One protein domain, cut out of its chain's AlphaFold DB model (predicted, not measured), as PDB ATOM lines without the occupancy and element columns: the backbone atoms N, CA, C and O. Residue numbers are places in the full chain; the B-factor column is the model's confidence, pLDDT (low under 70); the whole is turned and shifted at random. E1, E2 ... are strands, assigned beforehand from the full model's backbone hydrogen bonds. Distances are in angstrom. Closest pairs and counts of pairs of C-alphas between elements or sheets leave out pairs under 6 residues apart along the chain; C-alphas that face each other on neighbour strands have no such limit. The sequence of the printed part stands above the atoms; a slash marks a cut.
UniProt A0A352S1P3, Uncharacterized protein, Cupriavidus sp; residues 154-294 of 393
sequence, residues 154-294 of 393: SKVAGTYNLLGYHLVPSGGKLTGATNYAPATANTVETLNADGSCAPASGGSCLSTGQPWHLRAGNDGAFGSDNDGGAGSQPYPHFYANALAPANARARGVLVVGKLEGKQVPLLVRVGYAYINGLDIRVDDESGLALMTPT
ATOM      1  N   SER A 154     -36.804   5.803  21.762       96.19
ATOM      2  CA  SER A 154     -37.206   6.708  22.845       96.19
ATOM      3  C   SER A 154     -38.189   6.047  23.816       96.19
ATOM      4  O   SER A 154     -38.211   6.375  25.001       96.19
ATOM      5  N   LYS A 155     -38.952   5.053  23.340       96.94
ATOM      6  CA  LYS A 155     -39.856   4.254  24.169       96.94
ATOM      7  C   LYS A 155     -39.147   3.132  24.916       96.94
ATOM      8  O   LYS A 155     -39.766   2.589  25.814       96.94
ATOM      9  N   VAL A 156     -37.924   2.767  24.534       96.94
ATOM     10  CA  VAL A 156     -37.096   1.706  25.145       96.94
ATOM     11  C   VAL A 156     -36.245   2.263  26.294       96.94
ATOM     12  O   VAL A 156     -35.630   1.507  27.038       96.94
ATOM     13  N   ALA A 157     -36.195   3.586  26.457       96.62
ATOM     14  CA  ALA A 157     -35.440   4.214  27.528       96.62
ATOM     15  C   ALA A 157     -35.921   3.752  28.914       96.62
ATOM     16  O   ALA A 157     -37.120   3.718  29.200       96.62
ATOM     17  N   GLY A 158     -34.980   3.433  29.798       96.88
ATOM     18  CA  GLY A 158     -35.278   2.957  31.142       96.88
ATOM     19  C   GLY A 158     -34.092   2.281  31.819       96.88
ATOM     20  O   GLY A 158     -33.048   2.055  31.210       96.88
ATOM     21  N   THR A 159     -34.267   1.944  33.095       97.50
ATOM     22  CA  THR A 159     -33.273   1.211  33.888       97.50
ATOM     23  C   THR A 159     -33.661  -0.259  33.993       97.50
ATOM     24  O   THR A 159     -34.728  -0.600  34.521       97.50
ATOM     25  N   TYR A 160     -32.772  -1.130  33.522       97.94
ATOM     26  CA  TYR A 160     -33.003  -2.554  33.342       97.94
ATOM     27  C   TYR A 160     -32.033  -3.409  34.157       97.94
ATOM     28  O   TYR A 160     -30.834  -3.145  34.190       97.94
ATOM     29  N   ASN A 161     -32.545  -4.493  34.737       97.81
ATOM     30  CA  ASN A 161     -31.741  -5.654  35.091       97.81
ATOM     31  C   ASN A 161     -31.389  -6.409  33.805       97.81
ATOM     32  O   ASN A 161     -32.296  -6.830  33.083       97.81
ATOM     33  N   LEU A 162     -30.099  -6.603  33.540       97.56
ATOM     34  CA  LEU A 162     -29.572  -7.426  32.454       97.56
ATOM     35  C   LEU A 162     -29.169  -8.788  33.023       97.56
ATOM     36  O   LEU A 162     -28.251  -8.867  33.843       97.56
ATOM     37  N   LEU A 163     -29.827  -9.850  32.558       98.19
ATOM     38  CA  LEU A 163     -29.456 -11.228  32.864       98.19
ATOM     39  C   LEU A 163     -29.165 -11.980  31.568       98.19
ATOM     40  O   LEU A 163     -30.036 -12.068  30.702       98.19
ATOM     41  N   GLY A 164     -27.964 -12.534  31.423       97.44
ATOM     42  CA  GLY A 164     -27.562 -13.132  30.154       97.44
ATOM     43  C   GLY A 164     -26.449 -14.154  30.232       97.44
ATOM     44  O   GLY A 164     -25.742 -14.266  31.235       97.44
ATOM     45  N   TYR A 165     -26.307 -14.873  29.125       97.44
ATOM     46  CA  TYR A 165     -25.284 -15.878  28.899       97.44
ATOM     47  C   TYR A 165     -24.820 -15.836  27.452       97.44
ATOM     48  O   TYR A 165     -25.612 -15.984  26.517       97.44
ATOM     49  N   HIS A 166     -23.513 -15.710  27.296       96.31
ATOM     50  CA  HIS A 166     -22.795 -15.914  26.059       96.31
ATOM     51  C   HIS A 166     -21.812 -17.076  26.212       96.31
ATOM     52  O   HIS A 166     -21.444 -17.491  27.315       96.31
ATOM     53  N   LEU A 167     -21.370 -17.585  25.072       95.19
ATOM     54  CA  LEU A 167     -20.343 -18.599  24.957       95.19
ATOM     55  C   LEU A 167     -19.208 -18.060  24.094       95.19
ATOM     56  O   LEU A 167     -19.460 -17.434  23.066       95.19
ATOM     57  N   VAL A 168     -17.968 -18.340  24.491       94.19
ATOM     58  CA  VAL A 168     -16.760 -17.972  23.741       94.19
ATOM     59  C   VAL A 168     -16.045 -19.251  23.300       94.19
ATOM     60  O   VAL A 168     -15.307 -19.842  24.098       94.19
ATOM     61  N   PRO A 169     -16.269 -19.740  22.064       93.94
ATOM     62  CA  PRO A 169     -15.674 -20.987  21.579       93.94
ATOM     63  C   PRO A 169     -14.148 -21.035  21.725       93.94
ATOM     64  O   PRO A 169     -13.628 -22.038  22.211       93.94
ATOM     65  N   SER A 170     -13.450 -19.944  21.411       90.88
ATOM     66  CA  SER A 170     -11.996 -19.790  21.533       90.88
ATOM     67  C   SER A 170     -11.496 -19.628  22.970       90.88
ATOM     68  O   SER A 170     -10.290 -19.604  23.202       90.88
ATOM     69  N   GLY A 171     -12.387 -19.422  23.944       89.38
ATOM     70  CA  GLY A 171     -12.013 -19.046  25.308       89.38
ATOM     71  C   GLY A 171     -11.303 -17.690  25.424       89.38
ATOM     72  O   GLY A 171     -10.713 -17.406  26.472       89.38
ATOM     73  N   GLY A 172     -11.320 -16.873  24.363       85.31
ATOM     74  CA  GLY A 172     -10.659 -15.570  24.304       85.31
ATOM     75  C   GLY A 172      -9.139 -15.635  24.168       85.31
ATOM     76  O   GLY A 172      -8.456 -14.669  24.504       85.31
ATOM     77  N   LYS A 173      -8.578 -16.775  23.740       83.62
ATOM     78  CA  LYS A 173      -7.127 -16.966  23.565       83.62
ATOM     79  C   LYS A 173      -6.826 -17.811  22.325       83.62
ATOM     80  O   LYS A 173      -7.544 -18.750  22.013       83.62
ATOM     81  N   LEU A 174      -5.717 -17.517  21.638       82.44
ATOM     82  CA  LEU A 174      -5.266 -18.314  20.485       82.44
ATOM     83  C   LEU A 174      -4.495 -19.567  20.917       82.44
ATOM     84  O   LEU A 174      -4.321 -20.487  20.121       82.44
ATOM     85  N   THR A 175      -4.016 -19.613  22.160       81.19
ATOM     86  CA  THR A 175      -3.230 -20.715  22.721       81.19
ATOM     87  C   THR A 175      -3.719 -21.065  24.125       81.19
ATOM     88  O   THR A 175      -4.211 -20.204  24.853       81.19
ATOM     89  N   GLY A 176      -3.589 -22.341  24.511       67.50
ATOM     90  CA  GLY A 176      -3.848 -22.800  25.885       67.50
ATOM     91  C   GLY A 176      -5.269 -22.537  26.407       67.50
ATOM     92  O   GLY A 176      -5.436 -22.308  27.601       67.50
ATOM     93  N   ALA A 177      -6.273 -22.501  25.526       66.56
ATOM     94  CA  ALA A 177      -7.609 -22.009  25.849       66.56
ATOM     95  C   ALA A 177      -8.510 -23.022  26.583       66.56
ATOM     96  O   ALA A 177      -8.590 -24.197  26.211       66.56
ATOM     97  N   THR A 178      -9.284 -22.516  27.550       84.25
ATOM     98  CA  THR A 178     -10.546 -23.122  27.996       84.25
ATOM     99  C   THR A 178     -11.586 -22.873  26.904       84.25
ATOM    100  O   THR A 178     -12.201 -21.812  26.860       84.25
ATOM    101  N   ASN A 179     -11.719 -23.806  25.965       90.62
ATOM    102  CA  ASN A 179     -12.679 -23.678  24.868       90.62
ATOM    103  C   ASN A 179     -14.117 -23.659  25.390       90.62
ATOM    104  O   ASN A 179     -14.416 -24.314  26.387       90.62
ATOM    105  N   TYR A 180     -15.004 -22.972  24.669       93.25
ATOM    106  CA  TYR A 180     -16.407 -22.800  25.058       93.25
ATOM    107  C   TYR A 180     -16.549 -22.190  26.459       93.25
ATOM    108  O   TYR A 180     -17.331 -22.674  27.276       93.25
ATOM    109  N   ALA A 181     -15.772 -21.143  26.740       93.62
ATOM    110  CA  ALA A 181     -15.832 -20.455  28.020       93.62
ATOM    111  C   ALA A 181     -17.201 -19.769  28.180       93.62
ATOM    112  O   ALA A 181     -17.611 -19.028  27.277       93.62
ATOM    113  N   PRO A 182     -17.919 -20.003  29.292       94.19
ATOM    114  CA  PRO A 182     -19.152 -19.289  29.565       94.19
ATOM    115  C   PRO A 182     -18.848 -17.847  29.967       94.19
ATOM    116  O   PRO A 182     -17.881 -17.562  30.677       94.19
ATOM    117  N   ALA A 183     -19.718 -16.937  29.551       94.19
ATOM    118  CA  ALA A 183     -19.679 -15.540  29.939       94.19
ATOM    119  C   ALA A 183     -21.078 -15.114  30.357       94.19
ATOM    120  O   ALA A 183     -22.035 -15.296  29.612       94.19
ATOM    121  N   THR A 184     -21.223 -14.584  31.567       96.00
ATOM    122  CA  THR A 184     -22.540 -14.255  32.120       96.00
ATOM    123  C   THR A 184     -22.612 -12.792  32.500       96.00
ATOM    124  O   THR A 184     -21.613 -12.196  32.896       96.00
ATOM    125  N   ALA A 185     -23.810 -12.229  32.399       95.44
ATOM    126  CA  ALA A 185     -24.111 -10.901  32.903       95.44
ATOM    127  C   ALA A 185     -25.261 -10.987  33.899       95.44
ATOM    128  O   ALA A 185     -26.241 -11.699  33.678       95.44
ATOM    129  N   ASN A 186     -25.120 -10.254  35.000       95.19
ATOM    130  CA  ASN A 186     -26.142 -10.096  36.026       95.19
ATOM    131  C   ASN A 186     -26.005  -8.698  36.646       95.19
ATOM    132  O   ASN A 186     -25.557  -8.548  37.783       95.19
ATOM    133  N   THR A 187     -26.312  -7.673  35.853       95.06
ATOM    134  CA  THR A 187     -26.012  -6.262  36.150       95.06
ATOM    135  C   THR A 187     -27.248  -5.376  35.989       95.06
ATOM    136  O   THR A 187     -28.317  -5.852  35.608       95.06
ATOM    137  N   VAL A 188     -27.106  -4.087  36.294       96.62
ATOM    138  CA  VAL A 188     -28.129  -3.063  36.076       96.62
ATOM    139  C   VAL A 188     -27.561  -1.965  35.187       96.62
ATOM    140  O   VAL A 188     -26.469  -1.453  35.438       96.62
ATOM    141  N   GLU A 189     -28.316  -1.594  34.160       97.06
ATOM    142  CA  GLU A 189     -27.932  -0.580  33.177       97.06
ATOM    143  C   GLU A 189     -29.118   0.317  32.835       97.06
ATOM    144  O   GLU A 189     -30.267  -0.122  32.827       97.06
ATOM    145  N   THR A 190     -28.844   1.585  32.554       97.25
ATOM    146  CA  THR A 190     -29.834   2.547  32.071       97.25
ATOM    147  C   THR A 190     -29.609   2.794  30.591       97.25
ATOM    148  O   THR A 190     -28.533   3.238  30.203       97.25
ATOM    149  N   LEU A 191     -30.629   2.519  29.783       97.38
ATOM    150  CA  LEU A 191     -30.686   2.904  28.379       97.38
ATOM    151  C   LEU A 191     -31.354   4.277  28.289       97.38
ATOM    152  O   LEU A 191     -32.478   4.456  28.760       97.38
ATOM    153  N   ASN A 192     -30.665   5.251  27.705       97.00
ATOM    154  CA  ASN A 192     -31.189   6.593  27.484       97.00
ATOM    155  C   ASN A 192     -31.948   6.657  26.154       97.00
ATOM    156  O   ASN A 192     -31.708   5.868  25.245       97.00
ATOM    157  N   ALA A 193     -32.850   7.628  26.005       96.75
ATOM    158  CA  ALA A 193     -33.681   7.760  24.802       96.75
ATOM    159  C   ALA A 193     -32.889   7.995  23.501       96.75
ATOM    160  O   ALA A 193     -33.414   7.741  22.420       96.75
ATOM    161  N   ASP A 194     -31.642   8.458  23.602       93.94
ATOM    162  CA  ASP A 194     -30.722   8.662  22.480       93.94
ATOM    163  C   ASP A 194     -29.928   7.400  22.090       93.94
ATOM    164  O   ASP A 194     -29.054   7.468  21.229       93.94
ATOM    165  N   GLY A 195     -30.204   6.257  22.724       94.00
ATOM    166  CA  GLY A 195     -29.488   5.007  22.483       94.00
ATOM    167  C   GLY A 195     -28.297   4.779  23.406       94.00
ATOM    168  O   GLY A 195     -27.840   3.640  23.517       94.00
ATOM    169  N   SER A 196     -27.783   5.818  24.070       94.00
ATOM    170  CA  SER A 196     -26.627   5.689  24.959       94.00
ATOM    171  C   SER A 196     -26.955   4.859  26.203       94.00
ATOM    172  O   SER A 196     -28.116   4.699  26.584       94.00
ATOM    173  N   CYS A 197     -25.918   4.326  26.847       94.56
ATOM    174  CA  CYS A 197     -26.061   3.500  28.037       94.56
ATOM    175  C   CYS A 197     -25.223   4.034  29.201       94.56
ATOM    176  O   CYS A 197     -24.091   4.480  29.011       94.56
ATOM    177  N   ALA A 198     -25.776   3.951  30.411       94.69
ATOM    178  CA  ALA A 198     -25.089   4.242  31.661       94.69
ATOM    179  C   ALA A 198     -25.158   3.028  32.608       94.69
ATOM    180  O   ALA A 198     -26.260   2.568  32.926       94.69
ATOM    181  N   PRO A 199     -24.023   2.499  33.098       91.25
ATOM    182  CA  PRO A 199     -24.038   1.413  34.070       91.25
ATOM    183  C   PRO A 199     -24.484   1.924  35.448       91.25
ATOM    184  O   PRO A 199     -24.210   3.067  35.814       91.25
ATOM    185  N   ALA A 200     -25.162   1.082  36.236       84.81
ATOM    186  CA  ALA A 200     -25.648   1.475  37.566       84.81
ATOM    187  C   ALA A 200     -24.525   1.702  38.594       84.81
ATOM    188  O   ALA A 200     -24.692   2.451  39.554       84.81
ATOM    189  N   SER A 201     -23.376   1.059  38.397       73.75
ATOM    190  CA  SER A 201     -22.155   1.243  39.181       73.75
ATOM    191  C   SER A 201     -20.972   1.315  38.220       73.75
ATOM    192  O   SER A 201     -21.008   0.640  37.196       73.75
ATOM    193  N   GLY A 202     -19.961   2.135  38.533       69.12
ATOM    194  CA  GLY A 202     -18.875   2.514  37.617       69.12
ATOM    195  C   GLY A 202     -18.288   1.382  36.760       69.12
ATOM    196  O   GLY A 202     -18.210   0.235  37.185       69.12
ATOM    197  N   GLY A 203     -17.861   1.726  35.545       81.38
ATOM    198  CA  GLY A 203     -17.441   0.783  34.507       81.38
ATOM    199  C   GLY A 203     -18.037   1.174  33.154       81.38
ATOM    200  O   GLY A 203     -18.471   2.313  32.982       81.38
ATOM    201  N   SER A 204     -18.078   0.225  32.221       87.06
ATOM    202  CA  SER A 204     -18.795   0.347  30.944       87.06
ATOM    203  C   SER A 204     -20.062  -0.503  30.973       87.06
ATOM    204  O   SER A 204     -20.137  -1.477  31.724       87.06
ATOM    205  N   CYS A 205     -21.045  -0.161  30.142       92.38
ATOM    206  CA  CYS A 205     -22.179  -1.049  29.920       92.38
ATOM    207  C   CYS A 205     -21.727  -2.363  29.275       92.38
ATOM    208  O   CYS A 205     -20.883  -2.383  28.382       92.38
ATOM    209  N   LEU A 206     -22.317  -3.460  29.729       93.69
ATOM    210  CA  LEU A 206     -22.188  -4.790  29.155       93.69
ATOM    211  C   LEU A 206     -23.193  -5.010  28.026       93.69
ATOM    212  O   LEU A 206     -22.921  -5.814  27.136       93.69
ATOM    213  N   SER A 207     -24.346  -4.325  28.037       93.81
ATOM    214  CA  SER A 207     -25.318  -4.441  26.944       93.81
ATOM    215  C   SER A 207     -24.849  -3.767  25.661       93.81
ATOM    216  O   SER A 207     -25.322  -4.129  24.589       93.81
ATOM    217  N   THR A 208     -23.927  -2.809  25.736       92.06
ATOM    218  CA  THR A 208     -23.469  -2.062  24.566       92.06
ATOM    219  C   THR A 208     -22.198  -1.253  24.837       92.06
ATOM    220  O   THR A 208     -21.965  -0.824  25.965       92.06
ATOM    221  N   GLY A 209     -21.412  -0.998  23.785       85.75
ATOM    222  CA  GLY A 209     -20.310  -0.032  23.794       85.75
ATOM    223  C   GLY A 209     -20.559   1.237  22.964       85.75
ATOM    224  O   GLY A 209     -19.708   2.122  22.965       85.75
ATOM    225  N   GLN A 210     -21.685   1.340  22.251       88.25
ATOM    226  CA  GLN A 210     -22.049   2.482  21.395       88.25
ATOM    227  C   GLN A 210     -23.559   2.727  21.444       88.25
ATOM    228  O   GLN A 210     -24.309   1.774  21.622       88.25
ATOM    229  N   PRO A 211     -24.052   3.957  21.230       92.44
ATOM    230  CA  PRO A 211     -25.486   4.205  21.238       92.44
ATOM    231  C   PRO A 211     -26.262   3.265  20.304       92.44
ATOM    232  O   PRO A 211     -25.924   3.099  19.128       92.44
ATOM    233  N   TRP A 212     -27.318   2.659  20.841       94.88
ATOM    234  CA  TRP A 212     -28.254   1.864  20.063       94.88
ATOM    235  C   TRP A 212     -28.937   2.726  19.004       94.88
ATOM    236  O   TRP A 212     -29.472   3.792  19.300       94.88
ATOM    237  N   HIS A 213     -28.983   2.230  17.775       93.19
ATOM    238  CA  HIS A 213     -29.652   2.905  16.667       93.19
ATOM    239  C   HIS A 213     -30.575   1.937  15.930       93.19
ATOM    240  O   HIS A 213     -30.352   0.727  15.923       93.19
ATOM    241  N   LEU A 214     -31.642   2.451  15.314       94.62
ATOM    242  CA  LEU A 214     -32.542   1.615  14.521       94.62
ATOM    243  C   LEU A 214     -31.778   1.041  13.324       94.62
ATOM    244  O   LEU A 214     -31.142   1.784  12.577       94.62
ATOM    245  N   ARG A 215     -31.849  -0.277  13.135       92.62
ATOM    246  CA  ARG A 215     -31.142  -0.944  12.039       92.62
ATOM    247  C   ARG A 215     -31.787  -0.637  10.691       92.62
ATOM    248  O   ARG A 215     -33.004  -0.479  10.563       92.62
ATOM    249  N   ALA A 216     -30.950  -0.595   9.658       84.44
ATOM    250  CA  ALA A 216     -31.409  -0.489   8.281       84.44
ATOM    251  C   ALA A 216     -32.211  -1.738   7.857       84.44
ATOM    252  O   ALA A 216     -32.048  -2.828   8.400       84.44
ATOM    253  N   GLY A 217     -33.076  -1.592   6.849       78.44
ATOM    254  CA  GLY A 217     -33.815  -2.723   6.266       78.44
ATOM    255  C   GLY A 217     -35.119  -3.100   6.976       78.44
ATOM    256  O   GLY A 217     -35.716  -4.116   6.620       78.44
ATOM    257  N   ASN A 218     -35.587  -2.285   7.933       80.81
ATOM    258  CA  ASN A 218     -36.837  -2.507   8.675       80.81
ATOM    259  C   ASN A 218     -36.910  -3.933   9.256       80.81
ATOM    260  O   ASN A 218     -37.913  -4.648   9.148       80.81
ATOM    261  N   ASP A 219     -35.787  -4.389   9.808       89.88
ATOM    262  CA  ASP A 219     -35.659  -5.736  10.346       89.88
ATOM    263  C   ASP A 219     -36.295  -5.885  11.737       89.88
ATOM    264  O   ASP A 219     -36.522  -7.017  12.158       89.88
ATOM    265  N   GLY A 220     -36.701  -4.771  12.361       94.38
ATOM    266  CA  GLY A 220     -37.467  -4.722  13.605       94.38
ATOM    267  C   GLY A 220     -36.602  -4.699  14.864       94.38
ATOM    268  O   GLY A 220     -37.108  -5.066  15.925       94.38
ATOM    269  N   ALA A 221     -35.327  -4.315  14.745       97.25
ATOM    270  CA  ALA A 221     -34.352  -4.335  15.828       97.25
ATOM    271  C   ALA A 221     -33.426  -3.104  15.829       97.25
ATOM    272  O   ALA A 221     -33.349  -2.349  14.857       97.25
ATOM    273  N   PHE A 222     -32.689  -2.930  16.924       97.06
ATOM    274  CA  PHE A 222     -31.649  -1.915  17.071       97.06
ATOM    275  C   PHE A 222     -30.258  -2.545  17.001       97.06
ATOM    276  O   PHE A 222     -30.073  -3.707  17.361       97.06
ATOM    277  N   GLY A 223     -29.287  -1.788  16.501       94.12
ATOM    278  CA  GLY A 223     -27.907  -2.199  16.295       94.12
ATOM    279  C   GLY A 223     -26.975  -1.443  17.227       94.12
ATOM    280  O   GLY A 223     -27.204  -0.276  17.543       94.12
ATOM    281  N   SER A 224     -25.936  -2.134  17.676       91.12
ATOM    282  CA  SER A 224     -24.785  -1.559  18.361       91.12
ATOM    283  C   SER A 224     -23.551  -2.242  17.787       91.12
ATOM    284  O   SER A 224     -23.286  -3.416  18.057       91.12
ATOM    285  N   ASP A 225     -22.847  -1.533  16.918       78.31
ATOM    286  CA  ASP A 225     -21.702  -2.041  16.176       78.31
ATOM    287  C   ASP A 225     -20.723  -0.911  15.827       78.31
ATOM    288  O   ASP A 225     -20.832   0.222  16.297       78.31
ATOM    289  N   ASN A 226     -19.694  -1.263  15.058       68.81
ATOM    290  CA  ASN A 226     -18.593  -0.377  14.707       68.81
ATOM    291  C   ASN A 226     -18.792   0.325  13.352       68.81
ATOM    292  O   ASN A 226     -17.797   0.637  12.695       68.81
ATOM    293  N   ASP A 227     -20.030   0.566  12.905       60.09
ATOM    294  CA  ASP A 227     -20.308   1.163  11.584       60.09
ATOM    295  C   ASP A 227     -19.665   2.560  11.386       60.09
ATOM    296  O   ASP A 227     -19.513   3.022  10.255       60.09
ATOM    297  N   GLY A 228     -19.200   3.206  12.466       49.50
ATOM    298  CA  GLY A 228     -18.469   4.482  12.459       49.50
ATOM    299  C   GLY A 228     -16.960   4.414  12.746       49.50
ATOM    300  O   GLY A 228     -16.322   5.461  12.779       49.50
ATOM    301  N   GLY A 229     -16.383   3.226  12.957       52.06
ATOM    302  CA  GLY A 229     -14.942   3.033  13.142       52.06
ATOM    303  C   GLY A 229     -14.312   3.821  14.299       52.06
ATOM    304  O   GLY A 229     -13.586   4.771  14.040       52.06
ATOM    305  N   ALA A 230     -14.509   3.389  15.551       46.69
ATOM    306  CA  ALA A 230     -13.524   3.514  16.642       46.69
ATOM    307  C   ALA A 230     -14.051   2.940  17.972       46.69
ATOM    308  O   ALA A 230     -15.165   3.230  18.404       46.69
ATOM    309  N   GLY A 231     -13.187   2.187  18.661       55.59
ATOM    310  CA  GLY A 231     -13.415   1.586  19.980       55.59
ATOM    311  C   GLY A 231     -12.948   0.129  20.004       55.59
ATOM    312  O   GLY A 231     -13.077  -0.572  19.005       55.59
ATOM    313  N   SER A 232     -12.376  -0.344  21.116       60.12
ATOM    314  CA  SER A 232     -11.954  -1.750  21.233       60.12
ATOM    315  C   SER A 232     -13.141  -2.715  21.348       60.12
ATOM    316  O   SER A 232     -12.998  -3.869  20.961       60.12
ATOM    317  N   GLN A 233     -14.298  -2.252  21.849       73.19
ATOM    318  CA  GLN A 233     -15.513  -3.057  22.066       73.19
ATOM    319  C   GLN A 233     -16.802  -2.206  21.926       73.19
ATOM    320  O   GLN A 233     -17.403  -1.833  22.929       73.19
ATOM    321  N   PRO A 234     -17.237  -1.847  20.701       79.38
ATOM    322  CA  PRO A 234     -18.425  -1.007  20.457       79.38
ATOM    323  C   PRO A 234     -19.778  -1.740  20.572       79.38
ATOM    324  O   PRO A 234     -20.813  -1.210  20.179       79.38
ATOM    325  N   TYR A 235     -19.782  -2.962  21.093       85.94
ATOM    326  CA  TYR A 235     -20.909  -3.893  21.133       85.94
ATOM    327  C   TYR A 235     -20.988  -4.556  22.515       85.94
ATOM    328  O   TYR A 235     -20.031  -4.468  23.285       85.94
ATOM    329  N   PRO A 236     -22.097  -5.244  22.836       90.44
ATOM    330  CA  PRO A 236     -22.216  -5.995  24.076       90.44
ATOM    331  C   PRO A 236     -21.076  -6.985  24.287       90.44
ATOM    332  O   PRO A 236     -20.642  -7.653  23.347       90.44
ATOM    333  N   HIS A 237     -20.610  -7.107  25.524       89.94
ATOM    334  CA  HIS A 237     -19.462  -7.938  25.860       89.94
ATOM    335  C   HIS A 237     -19.503  -8.341  27.332       89.94
ATOM    336  O   HIS A 237     -19.509  -7.485  28.212       89.94
ATOM    337  N   PHE A 238     -19.554  -9.643  27.605       92.62
ATOM    338  CA  PHE A 238     -19.595 -10.209  28.958       92.62
ATOM    339  C   PHE A 238     -18.268 -10.872  29.327       92.62
ATOM    340  O   PHE A 238     -17.950 -11.004  30.510       92.62
ATOM    341  N   TYR A 239     -17.492 -11.320  28.337       88.69
ATOM    342  CA  TYR A 239     -16.300 -12.118  28.586       88.69
ATOM    343  C   TYR A 239     -15.018 -11.293  28.575       88.69
ATOM    344  O   TYR A 239     -14.387 -11.181  27.540       88.69
ATOM    345  N   ALA A 240     -14.544 -10.824  29.727       75.00
ATOM    346  CA  ALA A 240     -13.419  -9.878  29.850       75.00
ATOM    347  C   ALA A 240     -12.149 -10.120  28.986       75.00
ATOM    348  O   ALA A 240     -11.376  -9.186  28.774       75.00
ATOM    349  N   ASN A 241     -11.897 -11.342  28.503       68.75
ATOM    350  CA  ASN A 241     -10.793 -11.653  27.598       68.75
ATOM    351  C   ASN A 241     -11.286 -11.760  26.144       68.75
ATOM    352  O   ASN A 241     -11.664 -12.843  25.703       68.75
ATOM    353  N   ALA A 242     -11.230 -10.676  25.369       63.91
ATOM    354  CA  ALA A 242     -11.414 -10.739  23.918       63.91
ATOM    355  C   ALA A 242     -10.081 -10.562  23.183       63.91
ATOM    356  O   ALA A 242      -9.292  -9.674  23.499       63.91
ATOM    357  N   LEU A 243      -9.871 -11.349  22.126       62.81
ATOM    358  CA  LEU A 243      -8.824 -11.109  21.128       62.81
ATOM    359  C   LEU A 243      -9.334 -10.140  20.053       62.81
ATOM    360  O   LEU A 243      -9.151 -10.382  18.861       62.81
ATOM    361  N   ALA A 244     -10.021  -9.074  20.468       62.38
ATOM    362  CA  ALA A 244     -10.697  -8.150  19.569       62.38
ATOM    363  C   ALA A 244      -9.732  -7.042  19.104       62.38
ATOM    364  O   ALA A 244      -9.468  -6.101  19.857       62.38
ATOM    365  N   PRO A 245      -9.179  -7.099  17.874       58.75
ATOM    366  CA  PRO A 245      -8.535  -5.933  17.281       58.75
ATOM    367  C   PRO A 245      -9.575  -4.832  17.015       58.75
ATOM    368  O   PRO A 245     -10.765  -5.108  16.879       58.75
ATOM    369  N   ALA A 246      -9.115  -3.589  16.837       59.56
ATOM    370  CA  ALA A 246      -9.952  -2.402  16.582       59.56
ATOM    371  C   ALA A 246     -10.897  -2.500  15.355       59.56
ATOM    372  O   ALA A 246     -11.706  -1.605  15.120       59.56
ATOM    373  N   ASN A 247     -10.796  -3.567  14.558       64.38
ATOM    374  CA  ASN A 247     -11.594  -3.846  13.366       64.38
ATOM    375  C   ASN A 247     -12.420  -5.148  13.453       64.38
ATOM    376  O   ASN A 247     -12.892  -5.631  12.417       64.38
ATOM    377  N   ALA A 248     -12.581  -5.741  14.644       70.56
ATOM    378  CA  ALA A 248     -13.534  -6.829  14.850       70.56
ATOM    379  C   ALA A 248     -14.951  -6.358  14.475       70.56
ATOM    380  O   ALA A 248     -15.379  -5.275  14.871       70.56
ATOM    381  N   ARG A 249     -15.667  -7.172  13.689       81.94
ATOM    382  CA  ARG A 249     -17.025  -6.874  13.190       81.94
ATOM    383  C   ARG A 249     -18.109  -7.636  13.951       81.94
ATOM    384  O   ARG A 249     -19.149  -7.972  13.388       81.94
ATOM    385  N   ALA A 250     -17.827  -7.955  15.211       89.06
ATOM    386  CA  ALA A 250     -18.857  -8.387  16.137       89.06
ATOM    387  C   ALA A 250     -19.889  -7.263  16.315       89.06
ATOM    388  O   ALA A 250     -19.615  -6.097  16.022       89.06
ATOM    389  N   ARG A 251     -21.095  -7.627  16.746       90.50
ATOM    390  CA  ARG A 251     -22.209  -6.680  16.859       90.50
ATOM    391  C   ARG A 251     -23.222  -7.109  17.906       90.50
ATOM    392  O   ARG A 251     -23.426  -8.302  18.149       90.50
ATOM    393  N   GLY A 252     -23.880  -6.119  18.488       94.50
ATOM    394  CA  GLY A 252     -25.089  -6.276  19.277       94.50
ATOM    395  C   GLY A 252     -26.328  -6.056  18.426       94.50
ATOM    396  O   GLY A 252     -26.379  -5.132  17.612       94.50
ATOM    397  N   VAL A 253     -27.345  -6.880  18.653       97.31
ATOM    398  CA  VAL A 253     -28.696  -6.656  18.142       97.31
ATOM    399  C   VAL A 253     -29.661  -6.661  19.321       97.31
ATOM    400  O   VAL A 253     -29.737  -7.647  20.048       97.31
ATOM    401  N   LEU A 254     -30.404  -5.574  19.513       98.38
ATOM    402  CA  LEU A 254     -31.444  -5.475  20.532       98.38
ATOM    403  C   LEU A 254     -32.815  -5.585  19.868       98.38
ATOM    404  O   LEU A 254     -33.229  -4.702  19.115       98.38
ATOM    405  N   VAL A 255     -33.536  -6.663  20.158       98.56
ATOM    406  CA  VAL A 255     -34.918  -6.861  19.709       98.56
ATOM    407  C   VAL A 255     -35.848  -6.547  20.868       98.56
ATOM    408  O   VAL A 255     -35.793  -7.212  21.896       98.56
ATOM    409  N   VAL A 256     -36.731  -5.562  20.715       98.31
ATOM    410  CA  VAL A 256     -37.663  -5.180  21.783       98.31
ATOM    411  C   VAL A 256     -39.060  -5.668  21.441       98.31
ATOM    412  O   VAL A 256     -39.762  -5.043  20.652       98.31
ATOM    413  N   GLY A 257     -39.474  -6.792  22.023       97.69
ATOM    414  CA  GLY A 257     -40.811  -7.349  21.832       97.69
ATOM    415  C   GLY A 257     -41.906  -6.515  22.493       97.69
ATOM    416  O   GLY A 257     -41.689  -5.952  23.564       97.69
ATOM    417  N   LYS A 258     -43.099  -6.471  21.891       96.00
ATOM    418  CA  LYS A 258     -44.315  -5.885  22.485       96.00
ATOM    419  C   LYS A 258     -45.253  -6.998  22.938       96.00
ATOM    420  O   LYS A 258     -45.901  -7.624  22.104       96.00
ATOM    421  N   LEU A 259     -45.333  -7.243  24.244       92.62
ATOM    422  CA  LEU A 259     -46.098  -8.353  24.824       92.62
ATOM    423  C   LEU A 259     -46.935  -7.884  26.009       92.62
ATOM    424  O   LEU A 259     -46.394  -7.299  26.938       92.62
ATOM    425  N   GLU A 260     -48.243  -8.145  25.998       89.25
ATOM    426  CA  GLU A 260     -49.166  -7.741  27.081       89.25
ATOM    427  C   GLU A 260     -49.015  -6.256  27.500       89.25
ATOM    428  O   GLU A 260     -49.076  -5.905  28.678       89.25
ATOM    429  N   GLY A 261     -48.761  -5.365  26.532       89.44
ATOM    430  CA  GLY A 261     -48.525  -3.936  26.786       89.44
ATOM    431  C   GLY A 261     -47.170  -3.612  27.435       89.44
ATOM    432  O   GLY A 261     -46.957  -2.481  27.870       89.44
ATOM    433  N   LYS A 262     -46.258  -4.583  27.517       93.12
ATOM    434  CA  LYS A 262     -44.883  -4.438  28.007       93.12
ATOM    435  C   LYS A 262     -43.884  -4.503  26.861       93.12
ATOM    436  O   LYS A 262     -44.122  -5.148  25.840       93.12
ATOM    437  N   GLN A 263     -42.745  -3.858  27.076       95.88
ATOM    438  CA  GLN A 263     -41.566  -4.009  26.240       95.88
ATOM    439  C   GLN A 263     -40.642  -5.061  26.838       95.88
ATOM    440  O   GLN A 263     -40.360  -5.055  28.041       95.88
ATOM    441  N   VAL A 264     -40.173  -5.956  25.979       97.06
ATOM    442  CA  VAL A 264     -39.299  -7.072  26.338       97.06
ATOM    443  C   VAL A 264     -38.019  -6.964  25.513       97.06
ATOM    444  O   VAL A 264     -37.976  -7.492  24.400       97.06
ATOM    445  N   PRO A 265     -36.993  -6.239  25.996       97.75
ATOM    446  CA  PRO A 265     -35.711  -6.174  25.314       97.75
ATOM    447  C   PRO A 265     -34.947  -7.498  25.449       97.75
ATOM    448  O   PRO A 265     -34.573  -7.930  26.541       97.75
ATOM    449  N   LEU A 266     -34.720  -8.132  24.304       98.38
ATOM    450  CA  LEU A 266     -33.874  -9.298  24.109       98.38
ATOM    451  C   LEU A 266     -32.598  -8.846  23.403       98.38
ATOM    452  O   LEU A 266     -32.632  -8.405  22.252       98.38
ATOM    453  N   LEU A 267     -31.476  -8.977  24.093       98.44
ATOM    454  CA  LEU A 267     -30.163  -8.696  23.548       98.44
ATOM    455  C   LEU A 267     -29.585  -9.953  22.900       98.44
ATOM    456  O   LEU A 267     -29.565 -11.023  23.507       98.44
ATOM    457  N   VAL A 268     -29.071  -9.797  21.685       98.25
ATOM    458  CA  VAL A 268     -28.356 -10.818  20.923       98.25
ATOM    459  C   VAL A 268     -26.929 -10.338  20.705       98.25
ATOM    460  O   VAL A 268     -26.704  -9.255  20.158       98.25
ATOM    461  N   ARG A 269     -25.959 -11.163  21.093       96.19
ATOM    462  CA  ARG A 269     -24.547 -10.933  20.795       96.19
ATOM    463  C   ARG A 269     -24.127 -11.816  19.632       96.19
ATOM    464  O   ARG A 269     -24.156 -13.036  19.759       96.19
ATOM    465  N   VAL A 270     -23.736 -11.199  18.518       95.75
ATOM    466  CA  VAL A 270     -23.267 -11.894  17.314       95.75
ATOM    467  C   VAL A 270     -21.741 -11.826  17.260       95.75
ATOM    468  O   VAL A 270     -21.167 -10.758  17.027       95.75
ATOM    469  N   GLY A 271     -21.096 -12.972  17.473       93.19
ATOM    470  CA  GLY A 271     -19.655 -13.161  17.320       93.19
ATOM    471  C   GLY A 271     -19.133 -12.962  15.899       93.19
ATOM    472  O   GLY A 271     -19.864 -13.012  14.909       93.19
ATOM    473  N   TYR A 272     -17.825 -12.761  15.808       90.50
ATOM    474  CA  TYR A 272     -17.072 -12.562  14.586       90.50
ATOM    475  C   TYR A 272     -15.730 -13.287  14.656       90.50
ATOM    476  O   TYR A 272     -14.935 -13.091  15.572       90.50
ATOM    477  N   ALA A 273     -15.438 -14.070  13.625       89.62
ATOM    478  CA  ALA A 273     -14.126 -14.655  13.433       89.62
ATOM    479  C   ALA A 273     -13.736 -14.582  11.955       89.62
ATOM    480  O   ALA A 273     -14.507 -14.935  11.060       89.62
ATOM    481  N   TYR A 274     -12.519 -14.116  11.700       87.12
ATOM    482  CA  TYR A 274     -11.919 -14.068  10.375       87.12
ATOM    483  C   TYR A 274     -10.472 -14.521  10.462       87.12
ATOM    484  O   TYR A 274      -9.699 -14.007  11.270       87.12
ATOM    485  N   ILE A 275     -10.131 -15.507   9.634       86.75
ATOM    486  CA  ILE A 275      -8.786 -16.060   9.552       86.75
ATOM    487  C   ILE A 275      -8.431 -16.211   8.077       86.75
ATOM    488  O   ILE A 275      -9.061 -16.986   7.358       86.75
ATOM    489  N   ASN A 276      -7.416 -15.469   7.639       84.00
ATOM    490  CA  ASN A 276      -6.840 -15.576   6.303       84.00
ATOM    491  C   ASN A 276      -5.319 -15.393   6.378       84.00
ATOM    492  O   ASN A 276      -4.814 -14.276   6.505       84.00
ATOM    493  N   GLY A 277      -4.580 -16.505   6.346       84.19
ATOM    494  CA  GLY A 277      -3.153 -16.484   6.659       84.19
ATOM    495  C   GLY A 277      -2.923 -15.911   8.060       84.19
ATOM    496  O   GLY A 277      -3.577 -16.327   9.007       84.19
ATOM    497  N   LEU A 278      -2.021 -14.938   8.193       83.44
ATOM    498  CA  LEU A 278      -1.698 -14.308   9.481       83.44
ATOM    499  C   LEU A 278      -2.683 -13.203   9.911       83.44
ATOM    500  O   LEU A 278      -2.539 -12.670  11.009       83.44
ATOM    501  N   ASP A 279      -3.673 -12.855   9.081       82.88
ATOM    502  CA  ASP A 279      -4.750 -11.943   9.478       82.88
ATOM    503  C   ASP A 279      -5.785 -12.718  10.302       82.88
ATOM    504  O   ASP A 279      -6.625 -13.438   9.756       82.88
ATOM    505  N   ILE A 280      -5.665 -12.604  11.625       82.81
ATOM    506  CA  ILE A 280      -6.507 -13.277  12.612       82.81
ATOM    507  C   ILE A 280      -7.255 -12.211  13.405       82.81
ATOM    508  O   ILE A 280      -6.655 -11.408  14.119       82.81
ATOM    509  N   ARG A 281      -8.582 -12.230  13.305       83.81
ATOM    510  CA  ARG A 281      -9.482 -11.338  14.041       83.81
ATOM    511  C   ARG A 281     -10.542 -12.203  14.690       83.81
ATOM    512  O   ARG A 281     -11.322 -12.832  13.975       83.81
ATOM    513  N   VAL A 282     -10.542 -12.282  16.017       84.81
ATOM    514  CA  VAL A 282     -11.407 -13.215  16.743       84.81
ATOM    515  C   VAL A 282     -12.064 -12.508  17.914       84.81
ATOM    516  O   VAL A 282     -11.429 -12.171  18.906       84.81
ATOM    517  N   ASP A 283     -13.367 -12.343  17.791       88.62
ATOM    518  CA  ASP A 283     -14.266 -12.050  18.890       88.62
ATOM    519  C   ASP A 283     -15.505 -12.929  18.711       88.62
ATOM    520  O   ASP A 283     -16.543 -12.509  18.201       88.62
ATOM    521  N   ASP A 284     -15.356 -14.201  19.056       90.88
ATOM    522  CA  ASP A 284     -16.355 -15.239  18.834       90.88
ATOM    523  C   ASP A 284     -17.367 -15.373  19.983       90.88
ATOM    524  O   ASP A 284     -18.151 -16.323  20.005       90.88
ATOM    525  N   GLU A 285     -17.411 -14.403  20.902       94.00
ATOM    526  CA  GLU A 285     -18.441 -14.342  21.935       94.00
ATOM    527  C   GLU A 285     -19.833 -14.241  21.306       94.00
ATOM    528  O   GLU A 285     -20.092 -13.374  20.471       94.00
ATOM    529  N   SER A 286     -20.744 -15.134  21.686       95.81
ATOM    530  CA  SER A 286     -22.090 -15.187  21.111       95.81
ATOM    531  C   SER A 286     -23.125 -15.651  22.127       95.81
ATOM    532  O   SER A 286     -22.839 -16.541  22.923       95.81
ATOM    533  N   GLY A 287     -24.337 -15.098  22.091       96.94
ATOM    534  CA  GLY A 287     -25.437 -15.586  22.927       96.94
ATOM    535  C   GLY A 287     -26.591 -14.606  23.102       96.94
ATOM    536  O   GLY A 287     -26.830 -13.759  22.238       96.94
ATOM    537  N   LEU A 288     -27.318 -14.761  24.215       97.00
ATOM    538  CA  LEU A 288     -28.525 -14.001  24.536       97.00
ATOM    539  C   LEU A 288     -28.489 -13.410  25.944       97.00
ATOM    540  O   LEU A 288     -27.982 -14.019  26.888       97.00
ATOM    541  N   ALA A 289     -29.167 -12.278  26.103       98.12
ATOM    542  CA  ALA A 289     -29.533 -11.743  27.402       98.12
ATOM    543  C   ALA A 289     -30.948 -11.165  27.384       98.12
ATOM    544  O   ALA A 289     -31.408 -10.632  26.376       98.12
ATOM    545  N   LEU A 290     -31.636 -11.259  28.518       98.25
ATOM    546  CA  LEU A 290     -32.924 -10.620  28.737       98.25
ATOM    547  C   LEU A 290     -32.721  -9.380  29.604       98.25
ATOM    548  O   LEU A 290     -32.071  -9.443  30.651       98.25
ATOM    549  N   MET A 291     -33.309  -8.265  29.181       98.00
ATOM    550  CA  MET A 291     -33.360  -7.040  29.967       98.00
ATOM    551  C   MET A 291     -34.770  -6.868  30.523       98.00
ATOM    552  O   MET A 291     -35.756  -7.016  29.804       98.00
ATOM    553  N   THR A 292     -34.890  -6.562  31.810       97.50
ATOM    554  CA  THR A 292     -36.194  -6.406  32.476       97.50
ATOM    555  C   THR A 292     -36.203  -5.152  33.339       97.50
ATOM    556  O   THR A 292     -35.154  -4.812  33.884       97.50
ATOM    557  N   PRO A 293     -37.326  -4.427  33.465       96.25
ATOM    558  CA  PRO A 293     -37.366  -3.223  34.286       96.25
ATOM    559  C   PRO A 293     -36.929  -3.486  35.732       96.25
ATOM    560  O   PRO A 293     -37.202  -4.544  36.299       96.25
ATOM    561  N   THR A 294     -36.314  -2.490  36.363       96.19
ATOM    562  CA  THR A 294     -35.953  -2.497  37.797       96.19
ATOM    563  C   THR A 294     -37.164  -2.269  38.714       96.19
ATOM    564  O   THR A 294     -37.140  -1.478  39.653       96.19
TER     565      THR A 294
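This is residues 154 to 294 of the 393 residues of an uncharacterized protein of Cupriavidus sp (UniProt A0A352S1P3). What shape do these atoms make? One antiparallel sheet, in the order E3 E2 E1 E9 E6 E5 E4, is curled like part of a barrel left open between its edges E3 and E4, and residues 235 to 238 of a long unnamed stretch pass through its hollow. At one end the hairpin of E7 and E8 prolongs E6 and E9 as an arm. What is it made of? The printed part has 141 residues with no named helix and nine named strands, E1 to E9 in chain order; the class is all strand, though the strands hold 64 residues, under half. How large is its outline? It is compact, with a radius of gyration of the C-alphas of 15.1 A, yet elongated, spanning 50 by 30 by 28 A.

Where are the seven strands of the large sheet? E1 is residues 158 to 168, 28.9 A long from C-alpha 158 at (-35.278, 2.957, 31.142), and E2 is residues 181 to 191, 27.7 A. E3 is residues 197 to 199, E4 222 to 224, E5 251 to 259 and E6 262 to 270, the last two 25.2 A each. E9, residues 286 to 293, measures 23.5 A and ends at C-alpha 293, (-37.366, -3.223, 34.286). Where is the other pair? E7 is residues 272 to 276 and E8 is residues 279 to 283.

How is the large sheet joined? E9 is antiparallel to E1 at 162 degrees, with N 161 and O 292 2.8 A apart, and to E6 at 159 degrees, with N 267 and O 289 2.8 A apart. E1 E2 E3 and E4 E5 E6 are meanders, each strand the antiparallel neighbour of the one before: N 160 and O 189 are 2.8 A apart, N 198 and O 190 2.9 A, N 222 and O 254 2.9 A, N 253 and O 268 2.9 A. How does it curl? The way across it turns by 128 degrees; E1 bends by 57 degrees at residue 161 and E2 by 70 degrees at residue 188. How does the small sheet follow? E6 runs on into E7 at 16 degrees, and E8 into E9 at 33 degrees. E7 and E8 form an antiparallel hairpin, with N 274 and O 281 2.9 A apart.

How far does it reach? The two C-alphas farthest apart, those of Gly 261 and Gly 277, are 51.2 A apart. Which links are long? Those from E1 to E2, E3 to E4 and E4 to E5 are long, and the printed part has no cut. Where is confidence low? The mean pLDDT of the printed part is 88.0, and residues 176 to 177, 202, 226 to 232 and 241 to 247 are under 70.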